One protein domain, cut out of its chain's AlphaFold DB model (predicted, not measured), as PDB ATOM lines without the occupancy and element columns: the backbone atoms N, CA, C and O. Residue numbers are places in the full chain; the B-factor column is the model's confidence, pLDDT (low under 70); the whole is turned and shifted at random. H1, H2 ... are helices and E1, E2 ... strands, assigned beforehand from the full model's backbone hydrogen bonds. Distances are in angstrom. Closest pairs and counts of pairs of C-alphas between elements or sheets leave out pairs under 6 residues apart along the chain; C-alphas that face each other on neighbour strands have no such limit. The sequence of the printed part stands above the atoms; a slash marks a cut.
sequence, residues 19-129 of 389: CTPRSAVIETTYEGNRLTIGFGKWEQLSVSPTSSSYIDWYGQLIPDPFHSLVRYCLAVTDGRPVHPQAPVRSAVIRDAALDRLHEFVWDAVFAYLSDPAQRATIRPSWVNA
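AT A GLANCE: This is residues 19 to 129 of the 389 residues of an uncharacterized protein of Ktedonobacterales bacterium (UniProt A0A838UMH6). A twisted sheet of five strands is covered on one face by one long helix, H1, which crosses slantwise over E1, E2 and E5, while the short helix H2 only grazes the sheet where E2 ends and E5 begins. The printed part has 111 residues, with E1 E2 E3 E4 E5 H1 H2 along the chain; the mixed sheet runs E1 E2 E5 E3 E4, and the class is mixed, helices and strands. The whole is compact, with a radius of gyration of the C-alphas of 14.0 A and spans of 44 by 32 by 22 A.

IN THESE COORDINATES: Find C-alpha 24 at (-1.783, -7.946, 98.409), where E1 begins, residues 24 to 30. Next come E2, residues 33 to 39, 20.0 A long, E3, 53 to 57, E4, 60 to 64, and E5, 70 to 76, 19.3 A long. From C-alpha 96 at (-16.357, -27.959, 91.499), H1 runs 26.4 A to residue 114. H2, residues 124 to 129, ends at C-alpha 129, (-12.685, -5.841, 86.803).

HOW THE PARTS SIT: Look first at the hairpin E1 and E2, with N 28 and O 35 at 2.9 A. E2 and E5 are antiparallel, with N 38 and O 71 at 2.8 A; E5 and E3 are parallel, with N 56 and O 74 at 2.8 A. The hairpin E3 and E4 has N 62 and O 55 at 2.8 A. H1 is on the sheet at a height of 9.1 A, two layers, a helix on one face of a sheet; on the local plane it stands at 40 degrees to E1. The closest C-alphas of E2 and H1 are those of Ile 37 and Val 105, 7.3 A apart. H1 and H2 are close but not clearly touching, C-alphas 113 and 127 being closest at 7.1 A, with a shallow tilt of 27 degrees, opposite ways. In H1 and H2 every O i to N i+4 pair is within hydrogen-bond range.

THE WHOLE: The two C-alphas farthest apart, those of Pro 87 and Pro 116, are 45.5 A apart. The printed part has no cut; the links E2 to E3 and E5 to H1 are long. Look at residues 41 to 51 for pLDDT under 70; the mean of the printed part is 88.2.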
ATOM      1  N   CYS A  19       4.938 -14.972  92.447       75.62
ATOM      2  CA  CYS A  19       3.798 -15.836  92.750       75.62
ATOM      3  C   CYS A  19       2.891 -15.253  93.839       75.62
ATOM      4  O   CYS A  19       1.732 -15.641  93.965       75.62
ATOM      5  N   THR A  20       3.398 -14.296  94.619       79.50
ATOM      6  CA  THR A  20       2.597 -13.531  95.574       79.50
ATOM      7  C   THR A  20       2.053 -12.266  94.905       79.50
ATOM      8  O   THR A  20       2.800 -11.565  94.215       79.50
ATOM      9  N   PRO A  21       0.774 -11.902  95.107       79.75
ATOM     10  CA  PRO A  21       0.261 -10.635  94.605       79.75
ATOM     11  C   PRO A  21       1.093  -9.456  95.141       79.75
ATOM     12  O   PRO A  21       1.160  -9.229  96.345       79.75
ATOM     13  N   ARG A  22       1.728  -8.681  94.248       71.25
ATOM     14  CA  ARG A  22       2.562  -7.519  94.634       71.25
ATOM     15  C   ARG A  22       1.784  -6.449  95.401       71.25
ATOM     16  O   ARG A  22       2.367  -5.738  96.212       71.25
ATOM     17  N   SER A  23       0.489  -6.343  95.120       76.00
ATOM     18  CA  SER A  23      -0.459  -5.476  95.819       76.00
ATOM     19  C   SER A  23      -1.448  -6.355  96.582       76.00
ATOM     20  O   SER A  23      -2.637  -6.366  96.264       76.00
ATOM     21  N   ALA A  24      -0.939  -7.186  97.496       76.50
ATOM     22  CA  ALA A  24      -1.783  -7.946  98.409       76.50
ATOM     23  C   ALA A  24      -2.618  -6.964  99.236       76.50
ATOM     24  O   ALA A  24      -2.071  -6.063  99.871       76.50
ATOM     25  N   VAL A  25      -3.935  -7.117  99.172       87.06
ATOM     26  CA  VAL A  25      -4.888  -6.234  99.862       87.06
ATOM     27  C   VAL A  25      -5.848  -7.003 100.755       87.06
ATOM     28  O   VAL A  25      -6.409  -6.427 101.678       87.06
ATOM     29  N   ILE A  26      -6.010  -8.306 100.518       94.88
ATOM     30  CA  ILE A  26      -6.865  -9.168 101.327       94.88
ATOM     31  C   ILE A  26      -6.029 -10.358 101.786       94.88
ATOM     32  O   ILE A  26      -5.522 -11.132 100.969       94.88
ATOM     33  N   GLU A  27      -5.915 -10.518 103.098       95.50
ATOM     34  CA  GLU A  27      -5.405 -11.732 103.728       95.50
ATOM     35  C   GLU A  27      -6.561 -12.439 104.432       95.50
ATOM     36  O   GLU A  27      -7.274 -11.839 105.234       95.50
ATOM     37  N   THR A  28      -6.780 -13.708 104.100       97.38
ATOM     38  CA  THR A  28      -7.892 -14.505 104.627       97.38
ATOM     39  C   THR A  28      -7.521 -15.991 104.674       97.38
ATOM     40  O   THR A  28      -6.370 -16.372 104.434       97.38
ATOM     41  N   THR A  29      -8.483 -16.848 104.998       97.69
ATOM     42  CA  THR A  29      -8.329 -18.304 105.016       97.69
ATOM     43  C   THR A  29      -9.417 -18.980 104.192       97.69
ATOM     44  O   THR A  29     -10.589 -18.646 104.351       97.69
ATOM     45  N   TYR A  30      -9.048 -19.969 103.380       98.12
ATOM     46  CA  TYR A  30      -9.974 -20.834 102.647       98.12
ATOM     47  C   TYR A  30      -9.766 -22.285 103.084       98.12
ATOM     48  O   TYR A  30      -8.655 -22.802 102.988       98.12
ATOM     49  N   GLU A  31     -10.812 -22.918 103.622       97.00
ATOM     50  CA  GLU A  31     -10.752 -24.282 104.182       97.00
ATOM     51  C   GLU A  31      -9.550 -24.498 105.130       97.00
ATOM     52  O   GLU A  31      -8.822 -25.483 105.039       97.00
ATOM     53  N   GLY A  32      -9.292 -23.526 106.016       96.75
ATOM     54  CA  GLY A  32      -8.188 -23.565 106.989       96.75
ATOM     55  C   GLY A  32      -6.800 -23.210 106.436       96.75
ATOM     56  O   GLY A  32      -5.860 -23.060 107.213       96.75
ATOM     57  N   ASN A  33      -6.664 -23.016 105.123       97.12
ATOM     58  CA  ASN A  33      -5.406 -22.684 104.455       97.12
ATOM     59  C   ASN A  33      -5.284 -21.171 104.216       97.12
ATOM     60  O   ASN A  33      -6.277 -20.503 103.923       97.12
ATOM     61  N   ARG A  34      -4.073 -20.607 104.328       95.88
ATOM     62  CA  ARG A  34      -3.850 -19.161 104.136       95.88
ATOM     63  C   ARG A  34      -4.072 -18.784 102.672       95.88
ATOM     64  O   ARG A  34      -3.459 -19.366 101.781       95.88
ATOM     65  N   LEU A  35      -4.879 -17.755 102.439       96.62
ATOM     66  CA  LEU A  35      -5.166 -17.199 101.122       96.62
ATOM     67  C   LEU A  35      -4.804 -15.714 101.109       96.62
ATOM     68  O   LEU A  35      -5.259 -14.939 101.947       96.62
ATOM     69  N   THR A  36      -3.983 -15.314 100.144       95.56
ATOM     70  CA  THR A  36      -3.652 -13.904  99.900       95.56
ATOM     71  C   THR A  36      -4.206 -13.499  98.549       95.56
ATOM     72  O   THR A  36      -3.883 -14.144  97.555       95.56
ATOM     73  N   ILE A  37      -5.004 -12.437  98.492       95.50
ATOM     74  CA  ILE A  37      -5.588 -11.911  97.256       95.50
ATOM     75  C   ILE A  37      -5.051 -10.500  97.032       95.50
ATOM     76  O   ILE A  37      -4.910  -9.690  97.954       95.50
ATOM     77  N   GLY A  38      -4.733 -10.197  95.782       92.88
ATOM     78  CA  GLY A  38      -4.305  -8.874  95.380       92.88
ATOM     79  C   GLY A  38      -4.596  -8.588  93.922       92.88
ATOM     80  O   GLY A  38      -5.112  -9.426  93.182       92.88
ATOM     81  N   PHE A  39      -4.233  -7.382  93.506       88.81
ATOM     82  CA  PHE A  39      -4.510  -6.911  92.158       88.81
ATOM     83  C   PHE A  39      -3.226  -6.707  91.346       88.81
ATOM     84  O   PHE A  39      -2.223  -6.171  91.833       88.81
ATOM     85  N   GLY A  40      -3.262  -7.141  90.086       79.12
ATOM     86  CA  GLY A  40      -2.221  -6.904  89.090       79.12
ATOM     87  C   GLY A  40      -2.191  -5.450  88.613       79.12
ATOM     88  O   GLY A  40      -3.133  -4.680  88.815       79.12
ATOM     89  N   LYS A  41      -1.091  -5.057  87.961       69.75
ATOM     90  CA  LYS A  41      -1.022  -3.773  87.254       69.75
ATOM     91  C   LYS A  41      -1.758  -3.893  85.920       69.75
ATOM     92  O   LYS A  41      -1.415  -4.758  85.121       69.75
ATOM     93  N   TRP A  42      -2.711  -2.997  85.674       56.03
ATOM     94  CA  TRP A  42      -3.436  -2.903  84.400       56.03
ATOM     95  C   TRP A  42      -2.496  -2.643  83.209       56.03
ATOM     96  O   TRP A  42      -2.658  -3.221  82.144       56.03
ATOM     97  N   GLU A  43      -1.438  -1.855  83.413       51.94
ATOM     98  CA  GLU A  43      -0.434  -1.496  82.392       51.94
ATOM     99  C   GLU A  43       0.441  -2.677  81.923       51.94
ATOM    100  O   GLU A  43       1.216  -2.536  80.986       51.94
ATOM    101  N   GLN A  44       0.344  -3.847  82.566       48.53
ATOM    102  CA  GLN A  44       1.104  -5.056  82.219       48.53
ATOM    103  C   GLN A  44       0.226  -6.140  81.579       48.53
ATOM    104  O   GLN A  44       0.562  -7.320  81.640       48.53
ATOM    105  N   LEU A  45      -0.887  -5.753  80.945       49.41
ATOM    106  CA  LEU A  45      -1.716  -6.649  80.130       49.41
ATOM    107  C   LEU A  45      -1.001  -7.164  78.864       49.41
ATOM    108  O   LEU A  45      -1.576  -7.971  78.136       49.41
ATOM    109  N   SER A  46       0.258  -6.776  78.612       42.53
ATOM    110  CA  SER A  46       1.105  -7.478  77.649       42.53
ATOM    111  C   SER A  46       1.317  -8.914  78.137       42.53
ATOM    112  O   SER A  46       2.085  -9.140  79.071       42.53
ATOM    113  N   VAL A  47       0.572  -9.824  77.510       43.06
ATOM    114  CA  VAL A  47       0.523 -11.299  77.508       43.06
ATOM    115  C   VAL A  47       1.808 -12.017  77.953       43.06
ATOM    116  O   VAL A  47       2.381 -12.826  77.228       43.06
ATOM    117  N   SER A  48       2.289 -11.759  79.165       47.97
ATOM    118  CA  SER A  48       3.300 -12.604  79.768       47.97
ATOM    119  C   SER A  48       2.566 -13.787  80.395       47.97
ATOM    120  O   SER A  48       1.738 -13.573  81.284       47.97
ATOM    121  N   PRO A  49       2.847 -15.034  79.980       49.44
ATOM    122  CA  PRO A  49       2.219 -16.238  80.532       49.44
ATOM    123  C   PRO A  49       2.477 -16.442  82.039       49.44
ATOM    124  O   PRO A  49       1.981 -17.395  82.627       49.44
ATOM    125  N   THR A  50       3.228 -15.544  82.684       53.22
ATOM    126  CA  THR A  50       3.545 -15.545  84.117       53.22
ATOM    127  C   THR A  50       2.544 -14.758  84.975       53.22
ATOM    128  O   THR A  50       2.784 -14.541  86.161       53.22
ATOM    129  N   SER A  51       1.438 -14.261  84.411       58.31
ATOM    130  CA  SER A  51       0.426 -13.484  85.141       58.31
ATOM    131  C   SER A  51      -0.693 -14.342  85.750       58.31
ATOM    132  O   SER A  51      -1.855 -13.944  85.681       58.31
ATOM    133  N   SER A  52      -0.384 -15.515  86.306       75.62
ATOM    134  CA  SER A  52      -1.383 -16.421  86.889       75.62
ATOM    135  C   SER A  52      -1.576 -16.202  88.395       75.62
ATOM    136  O   SER A  52      -0.723 -15.621  89.071       75.62
ATOM    137  N   SER A  53      -2.702 -16.683  88.924       91.88
ATOM    138  CA  SER A  53      -2.805 -17.021  90.347       91.88
ATOM    139  C   SER A  53      -1.987 -18.282  90.622       91.88
ATOM    140  O   SER A  53      -1.622 -19.008  89.692       91.88
ATOM    141  N   TYR A  54      -1.682 -18.545  91.887       93.38
ATOM    142  CA  TYR A  54      -0.891 -19.706  92.273       93.38
ATOM    143  C   TYR A  54      -1.502 -20.436  93.462       93.38
ATOM    144  O   TYR A  54      -2.056 -19.841  94.387       93.38
ATOM    145  N   ILE A  55      -1.348 -21.752  93.447       94.62
ATOM    146  CA  ILE A  55      -1.623 -22.623  94.580       94.62
ATOM    147  C   ILE A  55      -0.289 -23.235  94.993       94.62
ATOM    148  O   ILE A  55       0.329 -23.970  94.227       94.62
ATOM    149  N   ASP A  56       0.169 -22.898  96.193       93.94
ATOM    150  CA  ASP A  56       1.309 -23.535  96.836       93.94
ATOM    151  C   ASP A  56       0.825 -24.819  97.517       93.94
ATOM    152  O   ASP A  56       0.333 -24.815  98.645       93.94
ATOM    153  N   TRP A  57       0.888 -25.923  96.778       93.12
ATOM    154  CA  TRP A  57       0.442 -27.237  97.211       93.12
ATOM    155  C   TRP A  57       1.566 -27.968  97.948       93.12
ATOM    156  O   TRP A  57       2.380 -28.654  97.325       93.12
ATOM    157  N   TYR A  58       1.610 -27.839  99.276       90.00
ATOM    158  CA  TYR A  58       2.652 -28.434 100.126       90.00
ATOM    159  C   TYR A  58       4.088 -28.086  99.671       90.00
ATOM    160  O   TYR A  58       4.968 -28.949  99.663       90.00
ATOM    161  N   GLY A  59       4.335 -26.835  99.270       87.06
ATOM    162  CA  GLY A  59       5.633 -26.354  98.785       87.06
ATOM    163  C   GLY A  59       5.816 -26.446  97.266       87.06
ATOM    164  O   GLY A  59       6.852 -26.023  96.752       87.06
ATOM    165  N   GLN A  60       4.848 -27.011  96.536       89.25
ATOM    166  CA  GLN A  60       4.860 -27.058  95.077       89.25
ATOM    167  C   GLN A  60       3.914 -26.008  94.499       89.25
ATOM    168  O   GLN A  60       2.700 -26.102  94.655       89.25
ATOM    169  N   LEU A  61       4.466 -25.055  93.752       91.06
ATOM    170  CA  LEU A  61       3.674 -24.039  93.070       91.06
ATOM    171  C   LEU A  61       2.995 -24.593  91.822       91.06
ATOM    172  O   LEU A  61       3.650 -25.112  90.918       91.06
ATOM    173  N   ILE A  62       1.681 -24.416  91.769       92.94
ATOM    174  CA  ILE A  62       0.832 -24.812  90.653       92.94
ATOM    175  C   ILE A  62       0.136 -23.551  90.130       92.94
ATOM    176  O   ILE A  62      -0.560 -22.887  90.904       92.94
ATOM    177  N   PRO A  63       0.324 -23.179  88.853       91.94
ATOM    178  CA  PRO A  63      -0.346 -22.022  88.283       91.94
ATOM    179  C   PRO A  63      -1.841 -22.296  88.084       91.94
ATOM    180  O   PRO A  63      -2.244 -23.396  87.698       91.94
ATOM    181  N   ASP A  64      -2.647 -21.259  88.291       91.88
ATOM    182  CA  ASP A  64      -4.081 -21.255  88.022       91.88
ATOM    183  C   ASP A  64      -4.472 -20.058  87.131       91.88
ATOM    184  O   ASP A  64      -4.280 -18.895  87.523       91.88
ATOM    185  N   PRO A  65      -5.007 -20.302  85.917       87.50
ATOM    186  CA  PRO A  65      -5.497 -19.252  85.032       87.50
ATOM    187  C   PRO A  65      -6.871 -18.743  85.500       87.50
ATOM    188  O   PRO A  65      -7.897 -19.070  84.911       87.50
ATOM    189  N   PHE A  66      -6.873 -17.937  86.563       88.06
ATOM    190  CA  PHE A  66      -8.080 -17.379  87.179       88.06
ATOM    191  C   PHE A  66      -8.568 -16.091  86.499       88.06
ATOM    192  O   PHE A  66      -9.593 -16.081  85.823       88.06
ATOM    193  N   HIS A  67      -7.839 -14.984  86.671       87.12
ATOM    194  CA  HIS A  67      -8.216 -13.673  86.143       87.12
ATOM    195  C   HIS A  67      -6.970 -12.817  85.877       87.12
ATOM    196  O   HIS A  67      -5.959 -12.931  86.567       87.12
ATOM    197  N   SER A  68      -7.025 -11.927  84.882       80.12
ATOM    198  CA  SER A  68      -5.862 -11.120  84.471       80.12
ATOM    199  C   SER A  68      -5.460 -10.068  85.514       80.12
ATOM    200  O   SER A  68      -4.273  -9.793  85.719       80.12
ATOM    201  N   LEU A  69      -6.450  -9.487  86.198       86.75
ATOM    202  CA  LEU A  69      -6.261  -8.390  87.155       86.75
ATOM    203  C   LEU A  69      -6.370  -8.804  88.612       86.75
ATOM    204  O   LEU A  69      -5.803  -8.119  89.455       86.75
ATOM    205  N   VAL A  70      -7.092  -9.879  88.914       91.25
ATOM    206  CA  VAL A  70      -7.245 -10.373  90.284       91.25
ATOM    207  C   VAL A  70      -6.369 -11.600  90.394       91.25
ATOM    208  O   VAL A  70      -6.487 -12.516  89.588       91.25
ATOM    209  N   ARG A  71      -5.464 -11.593  91.365       92.12
ATOM    210  CA  ARG A  71      -4.523 -12.683  91.596       92.12
ATOM    211  C   ARG A  71      -4.650 -13.150  93.021       92.12
ATOM    212  O   ARG A  71      -4.842 -12.341  93.928       92.12
ATOM    213  N   TYR A  72      -4.463 -14.438  93.225       94.75
ATOM    214  CA  TYR A  72      -4.397 -14.997  94.558       94.75
ATOM    215  C   TYR A  72      -3.236 -15.981  94.691       94.75
ATOM    216  O   TYR A  72      -2.734 -16.520  93.705       94.75
ATOM    217  N   CYS A  73      -2.810 -16.185  95.933       95.25
ATOM    218  CA  CYS A  73      -1.889 -17.234  96.336       95.25
ATOM    219  C   CYS A  73      -2.531 -18.018  97.485       95.25
ATOM    220  O   CYS A  73      -2.735 -17.456  98.565       95.25
ATOM    221  N   LEU A  74      -2.865 -19.288  97.249       96.19
ATOM    222  CA  LEU A  74      -3.384 -20.204  98.270       96.19
ATOM    223  C   LEU A  74      -2.250 -21.106  98.766       96.19
ATOM    224  O   LEU A  74      -1.720 -21.890  97.986       96.19
ATOM    225  N   ALA A  75      -1.896 -21.016 100.046       95.19
ATOM    226  CA  ALA A  75      -0.877 -21.858 100.667       95.19
ATOM    227  C   ALA A  75      -1.523 -23.063 101.355       95.19
ATOM    228  O   ALA A  75      -2.055 -22.941 102.459       95.19
ATOM    229  N   VAL A  76      -1.486 -24.217 100.688       95.12
ATOM    230  CA  VAL A  76      -2.081 -25.465 101.170       95.12
ATOM    231  C   VAL A  76      -1.098 -26.181 102.084       95.12
ATOM    232  O   VAL A  76      -0.088 -26.733 101.642       95.12
ATOM    233  N   THR A  77      -1.422 -26.181 103.370       93.00
ATOM    234  CA  THR A  77      -0.680 -26.878 104.425       93.00
ATOM    235  C   THR A  77      -1.428 -28.089 104.966       93.00
ATOM    236  O   THR A  77      -0.804 -28.942 105.594       93.00
ATOM    237  N   ASP A  78      -2.740 -28.166 104.733       92.56
ATOM    238  CA  ASP A  78      -3.589 -29.283 105.146       92.56
ATOM    239  C   ASP A  78      -4.795 -29.464 104.202       92.56
ATOM    240  O   ASP A  78      -5.211 -28.542 103.493       92.56
ATOM    241  N   GLY A  79      -5.375 -30.666 104.202       94.38
ATOM    242  CA  GLY A  79      -6.591 -30.992 103.463       94.38
ATOM    243  C   GLY A  79      -6.419 -31.096 101.943       94.38
ATOM    244  O   GLY A  79      -5.326 -31.343 101.414       94.38
ATOM    245  N   ARG A  80      -7.550 -30.986 101.229       94.25
ATOM    246  CA  ARG A  80      -7.623 -31.008  99.758       94.25
ATOM    247  C   ARG A  80      -8.615 -29.964  99.220       94.25
ATOM    248  O   ARG A  80      -9.647 -30.351  98.679       94.25
ATOM    249  N   PRO A  81      -8.304 -28.662  99.351       95.44
ATOM    250  CA  PRO A  81      -9.210 -27.591  98.921       95.44
ATOM    251  C   PRO A  81      -9.405 -27.521  97.399       95.44
ATOM    252  O   PRO A  81     -10.375 -26.942  96.921       95.44
ATOM    253  N   VAL A  82      -8.478 -28.106  96.635       96.69
ATOM    254  CA  VAL A  82      -8.488 -28.220  95.170       96.69
ATOM    255  C   VAL A  82      -7.808 -29.528  94.751       96.69
ATOM    256  O   VAL A  82      -7.182 -30.198  95.577       96.69
ATOM    257  N   HIS A  83      -7.881 -29.889  93.467       96.06
ATOM    258  CA  HIS A  83      -7.277 -31.120  92.950       96.06
ATOM    259  C   HIS A  83      -6.182 -30.839  91.905       96.06
ATOM    260  O   HIS A  83      -6.483 -30.516  90.758       96.06
ATOM    261  N   PRO A  84      -4.892 -30.982  92.255       94.19
ATOM    262  CA  PRO A  84      -3.799 -30.940  91.284       94.19
ATOM    263  C   PRO A  84      -3.880 -32.055  90.232       94.19
ATOM    264  O   PRO A  84      -4.220 -33.195  90.554       94.19
ATOM    265  N   GLN A  85      -3.471 -31.772  88.992       92.69
ATOM    266  CA  GLN A  85      -3.339 -32.798  87.954       92.69
ATOM    267  C   GLN A  85      -2.216 -33.792  88.286       92.69
ATOM    268  O   GLN A  85      -1.089 -33.408  88.589       92.69
ATOM    269  N   ALA A  86      -2.481 -35.090  88.188       86.44
ATOM    270  CA  ALA A  86      -1.448 -36.116  88.324       86.44
ATOM    271  C   ALA A  86      -0.771 -36.417  86.966       86.44
ATOM    272  O   ALA A  86      -1.412 -36.261  85.927       86.44
ATOM    273  N   PRO A  87       0.490 -36.893  86.939       81.06
ATOM    274  CA  PRO A  87       1.400 -37.068  88.077       81.06
ATOM    275  C   PRO A  87       2.262 -35.827  88.376       81.06
ATOM    276  O   PRO A  87       2.783 -35.709  89.480       81.06
ATOM    277  N   VAL A  88       2.409 -34.907  87.416       82.81
ATOM    278  CA  VAL A  88       3.402 -33.812  87.461       82.81
ATOM    279  C   VAL A  88       2.905 -32.578  88.227       82.81
ATOM    280  O   VAL A  88       3.717 -31.776  88.681       82.81
ATOM    281  N   ARG A  89       1.584 -32.431  88.419       86.06
ATOM    282  CA  ARG A  89       0.948 -31.267  89.071       86.06
ATOM    283  C   ARG A  89       1.319 -29.946  88.405       86.06
ATOM    284  O   ARG A  89       1.545 -28.939  89.062       86.06
ATOM    285  N   SER A  90       1.362 -29.963  87.075       87.06
ATOM    286  CA  SER A  90       1.631 -28.787  86.243       87.06
ATOM    287  C   SER A  90       0.464 -27.797  86.191       87.06
ATOM    288  O   SER A  90       0.661 -26.655  85.791       87.06
ATOM    289  N   ALA A  91      -0.742 -28.233  86.560       90.25
ATOM    290  CA  ALA A  91      -1.952 -27.419  86.608       90.25
ATOM    291  C   ALA A  91      -2.955 -27.993  87.622       90.25
ATOM    292  O   ALA A  91      -2.790 -29.110  88.129       90.25
ATOM    293  N   VAL A  92      -4.012 -27.233  87.892       93.00
ATOM    294  CA  VAL A  92      -5.148 -27.645  88.725       93.00
ATOM    295  C   VAL A  92      -6.265 -28.195  87.839       93.00
ATOM    296  O   VAL A  92      -6.462 -27.744  86.709       93.00
ATOM    297  N   ILE A  93      -6.970 -29.219  88.316       93.81
ATOM    298  CA  ILE A  93      -8.140 -29.782  87.643       93.81
ATOM    299  C   ILE A  93      -9.280 -28.763  87.726       93.81
ATOM    300  O   ILE A  93      -9.561 -28.218  88.790       93.81
ATOM    301  N   ARG A  94      -9.939 -28.516  86.591       94.44
ATOM    302  CA  ARG A  94     -11.151 -27.694  86.533       94.44
ATOM    303  C   ARG A  94     -12.334 -28.536  86.982       94.44
ATOM    304  O   ARG A  94     -12.838 -29.355  86.215       94.44
ATOM    305  N   ASP A  95     -12.713 -28.370  88.236       96.31
ATOM    306  CA  ASP A  95     -13.834 -29.054  88.857       96.31
ATOM    307  C   ASP A  95     -14.516 -28.156  89.894       96.31
ATOM    308  O   ASP A  95     -14.074 -27.042  90.174       96.31
ATOM    309  N   ALA A  96     -15.569 -28.685  90.516       97.25
ATOM    310  CA  ALA A  96     -16.357 -27.959  91.499       97.25
ATOM    311  C   ALA A  96     -15.556 -27.487  92.730       97.25
ATOM    312  O   ALA A  96     -16.039 -26.624  93.455       97.25
ATOM    313  N   ALA A  97     -14.387 -28.064  93.036       97.44
ATOM    314  CA  ALA A  97     -13.554 -27.577  94.134       97.44
ATOM    315  C   ALA A  97     -12.795 -26.307  93.728       97.44
ATOM    316  O   ALA A  97     -12.752 -25.352  94.504       97.44
ATOM    317  N   LEU A  98     -12.262 -26.270  92.501       96.44
ATOM    318  CA  LEU A  98     -11.652 -25.060  91.950       96.44
ATOM    319  C   LEU A  98     -12.688 -23.943  91.765       96.44
ATOM    320  O   LEU A  98     -12.420 -22.808  92.154       96.44
ATOM    321  N   ASP A  99     -13.881 -24.274  91.265       97.00
ATOM    322  CA  ASP A  99     -14.963 -23.297  91.087       97.00
ATOM    323  C   ASP A  99     -15.360 -22.651  92.428       97.00
ATOM    324  O   ASP A  99     -15.464 -21.431  92.522       97.00
ATOM    325  N   ARG A 100     -15.470 -23.440  93.510       98.12
ATOM    326  CA  ARG A 100     -15.733 -22.907  94.862       98.12
ATOM    327  C   ARG A 100     -14.621 -21.993  95.377       98.12
ATOM    328  O   ARG A 100     -14.912 -20.996  96.034       98.12
ATOM    329  N   LEU A 101     -13.355 -22.308  95.089       97.94
ATOM    330  CA  LEU A 101     -12.237 -21.428  95.439       97.94
ATOM    331  C   LEU A 101     -12.331 -20.102  94.672       97.94
ATOM    332  O   LEU A 101     -12.135 -19.037  95.254       97.94
ATOM    333  N   HIS A 102     -12.638 -20.160  93.377       97.00
ATOM    334  CA  HIS A 102     -12.811 -18.984  92.523       97.00
ATOM    335  C   HIS A 102     -13.957 -18.095  93.005       97.00
ATOM    336  O   HIS A 102     -13.768 -16.884  93.141       97.00
ATOM    337  N   GLU A 103     -15.108 -18.688  93.324       97.25
ATOM    338  CA  GLU A 103     -16.249 -17.993  93.925       97.25
ATOM    339  C   GLU A 103     -15.868 -17.347  95.261       97.25
ATOM    340  O   GLU A 103     -16.118 -16.160  95.455       97.25
ATOM    341  N   PHE A 104     -15.171 -18.070  96.145       98.31
ATOM    342  CA  PHE A 104     -14.719 -17.534  97.431       98.31
ATOM    343  C   PHE A 104     -13.760 -16.343  97.275       98.31
ATOM    344  O   PHE A 104     -13.858 -15.352  98.003       98.31
ATOM    345  N   VAL A 105     -12.826 -16.412  96.319       97.75
ATOM    346  CA  VAL A 105     -11.917 -15.298  96.009       97.75
ATOM    347  C   VAL A 105     -12.714 -14.077  95.562       97.75
ATOM    348  O   VAL A 105     -12.457 -12.972  96.045       97.75
ATOM    349  N   TRP A 106     -13.696 -14.253  94.675       97.44
ATOM    350  CA  TRP A 106     -14.550 -13.149  94.248       97.44
ATOM    351  C   TRP A 106     -15.434 -12.628  95.375       97.44
ATOM    352  O   TRP A 106     -15.528 -11.416  95.527       97.44
ATOM    353  N   ASP A 107     -15.998 -13.484  96.224       98.19
ATOM    354  CA  ASP A 107     -16.750 -13.066  97.409       98.19
ATOM    355  C   ASP A 107     -15.929 -12.134  98.301       98.19
ATOM    356  O   ASP A 107     -16.405 -11.061  98.684       98.19
ATOM    357  N   ALA A 108     -14.674 -12.499  98.566       98.00
ATOM    358  CA  ALA A 108     -13.752 -11.672  99.333       98.00
ATOM    359  C   ALA A 108     -13.435 -10.342  98.625       98.00
ATOM    360  O   ALA A 108     -13.393  -9.295  99.273       98.00
ATOM    361  N   VAL A 109     -13.259 -10.355  97.297       97.12
ATOM    362  CA  VAL A 109     -13.051  -9.137  96.494       97.12
ATOM    363  C   VAL A 109     -14.273  -8.223  96.537       97.12
ATOM    364  O   VAL A 109     -14.121  -7.028  96.775       97.12
ATOM    365  N   PHE A 110     -15.481  -8.753  96.342       97.88
ATOM    366  CA  PHE A 110     -16.713  -7.969  96.403       97.88
ATOM    367  C   PHE A 110     -16.917  -7.369  97.791       97.88
ATOM    368  O   PHE A 110     -17.209  -6.180  97.880       97.88
ATOM    369  N   ALA A 111     -16.699  -8.152  98.853       97.50
ATOM    370  CA  ALA A 111     -16.782  -7.667 100.226       97.50
ATOM    371  C   ALA A 111     -15.795  -6.515 100.480       97.50
ATOM    372  O   ALA A 111     -16.200  -5.466 100.980       97.50
ATOM    373  N   TYR A 112     -14.535  -6.671 100.057       96.94
ATOM    374  CA  TYR A 112     -13.507  -5.632 100.170       96.94
ATOM    375  C   TYR A 112     -13.871  -4.363  99.393       96.94
ATOM    376  O   TYR A 112     -13.751  -3.258  99.913       96.94
ATOM    377  N   LEU A 113     -14.326  -4.507  98.144       96.50
ATOM    378  CA  LEU A 113     -14.686  -3.370  97.295       96.50
ATOM    379  C   LEU A 113     -15.959  -2.660  97.781       96.50
ATOM    380  O   LEU A 113     -16.097  -1.460  97.575       96.50
ATOM    381  N   SER A 114     -16.882  -3.364  98.437       96.81
ATOM    382  CA  SER A 114     -18.084  -2.750  99.012       96.81
ATOM    383  C   SER A 114     -17.856  -2.058 100.360       96.81
ATOM    384  O   SER A 114     -18.718  -1.295 100.785       96.81
ATOM    385  N   ASP A 115     -16.732  -2.315 101.040       95.81
ATOM    386  CA  ASP A 115     -16.451  -1.770 102.371       95.81
ATOM    387  C   ASP A 115     -16.039  -0.281 102.298       95.81
ATOM    388  O   ASP A 115     -14.967   0.042 101.768       95.81
ATOM    389  N   PRO A 116     -16.832   0.649 102.873       92.69
ATOM    390  CA  PRO A 116     -16.498   2.072 102.888       92.69
ATOM    391  C   PRO A 116     -15.155   2.379 103.560       92.69
ATOM    392  O   PRO A 116     -14.492   3.345 103.178       92.69
ATOM    393  N   ALA A 117     -14.710   1.560 104.522       94.81
ATOM    394  CA  ALA A 117     -13.424   1.748 105.191       94.81
ATOM    395  C   ALA A 117     -12.231   1.559 104.237       94.81
ATOM    396  O   ALA A 117     -11.170   2.146 104.450       94.81
ATOM    397  N   GLN A 118     -12.409   0.795 103.154       94.50
ATOM    398  CA  GLN A 118     -11.358   0.544 102.164       94.50
ATOM    399  C   GLN A 118     -11.315   1.590 101.049       94.50
ATOM    400  O   GLN A 118     -10.353   1.604 100.276       94.50
ATOM    401  N   ARG A 119     -12.300   2.498 100.968       92.56
ATOM    402  CA  ARG A 119     -12.520   3.433  99.847       92.56
ATOM    403  C   ARG A 119     -11.269   4.175  99.372       92.56
ATOM    404  O   ARG A 119     -11.094   4.345  98.167       92.56
ATOM    405  N   ALA A 120     -10.401   4.600 100.292       92.44
ATOM    406  CA  ALA A 120      -9.181   5.350  99.979       92.44
ATOM    407  C   ALA A 120      -8.100   4.516  99.259       92.44
ATOM    408  O   ALA A 120      -7.208   5.072  98.624       92.44
ATOM    409  N   THR A 121      -8.165   3.187  99.358       92.56
ATOM    410  CA  THR A 121      -7.195   2.260  98.748       92.56
ATOM    411  C   THR A 121      -7.670   1.701  97.408       92.56
ATOM    412  O   THR A 121      -6.851   1.251  96.602       92.56
ATOM    413  N   ILE A 122      -8.986   1.720  97.169       94.06
ATOM    414  CA  ILE A 122      -9.615   1.100  96.005       94.06
ATOM    415  C   ILE A 122      -9.274   1.889  94.742       94.06
ATOM    416  O   ILE A 122      -9.382   3.115  94.689       94.06
ATOM    417  N   ARG A 123      -8.887   1.163  93.688       93.19
ATOM    418  CA  ARG A 123      -8.565   1.737  92.379       93.19
ATOM    419  C   ARG A 123      -9.691   1.507  91.366       93.19
ATOM    420  O   ARG A 123     -10.273   0.420  91.361       93.19
ATOM    421  N   PRO A 124      -9.920   2.448  90.428       93.81
ATOM    422  CA  PRO A 124     -10.919   2.308  89.364       93.81
ATOM    423  C   PRO A 124     -10.814   0.996  88.575       93.81
ATOM    424  O   PRO A 124     -11.816   0.342  88.306       93.81
ATOM    425  N   SER A 125      -9.591   0.557  88.265       90.62
ATOM    426  CA  SER A 125      -9.346  -0.681  87.515       90.62
ATOM    427  C   SER A 125      -9.820  -1.947  88.239       90.62
ATOM    428  O   SER A 125     -10.171  -2.923  87.583       90.62
ATOM    429  N   TRP A 126      -9.819  -1.959  89.577       92.94
ATOM    430  CA  TRP A 126     -10.258  -3.114  90.374       92.94
ATOM    431  C   TRP A 126     -11.776  -3.247  90.349       92.94
ATOM    432  O   TRP A 126     -12.314  -4.334  90.167       92.94
ATOM    433  N   VAL A 127     -12.455  -2.110  90.453       95.12
ATOM    434  CA  VAL A 127     -13.911  -2.008  90.372       95.12
ATOM    435  C   VAL A 127     -14.392  -2.362  88.968       95.12
ATOM    436  O   VAL A 127     -15.313  -3.160  88.820       95.12
ATOM    437  N   ASN A 128     -13.712  -1.856  87.934       92.19
ATOM    438  CA  ASN A 128     -13.981  -2.217  86.542       92.19
ATOM    439  C   ASN A 128     -13.870  -3.738  86.309       92.19
ATOM    440  O   ASN A 128     -14.730  -4.321  85.655       92.19
ATOM    441  N   ALA A 129     -12.849  -4.389  86.884       91.31
ATOM    442  CA  ALA A 129     -12.685  -5.841  86.803       91.31
ATOM    443  C   ALA A 129     -13.840  -6.602  87.474       91.31
ATOM    444  O   ALA A 129     -14.348  -7.561  86.902       91.31
TER     445      ALA A 129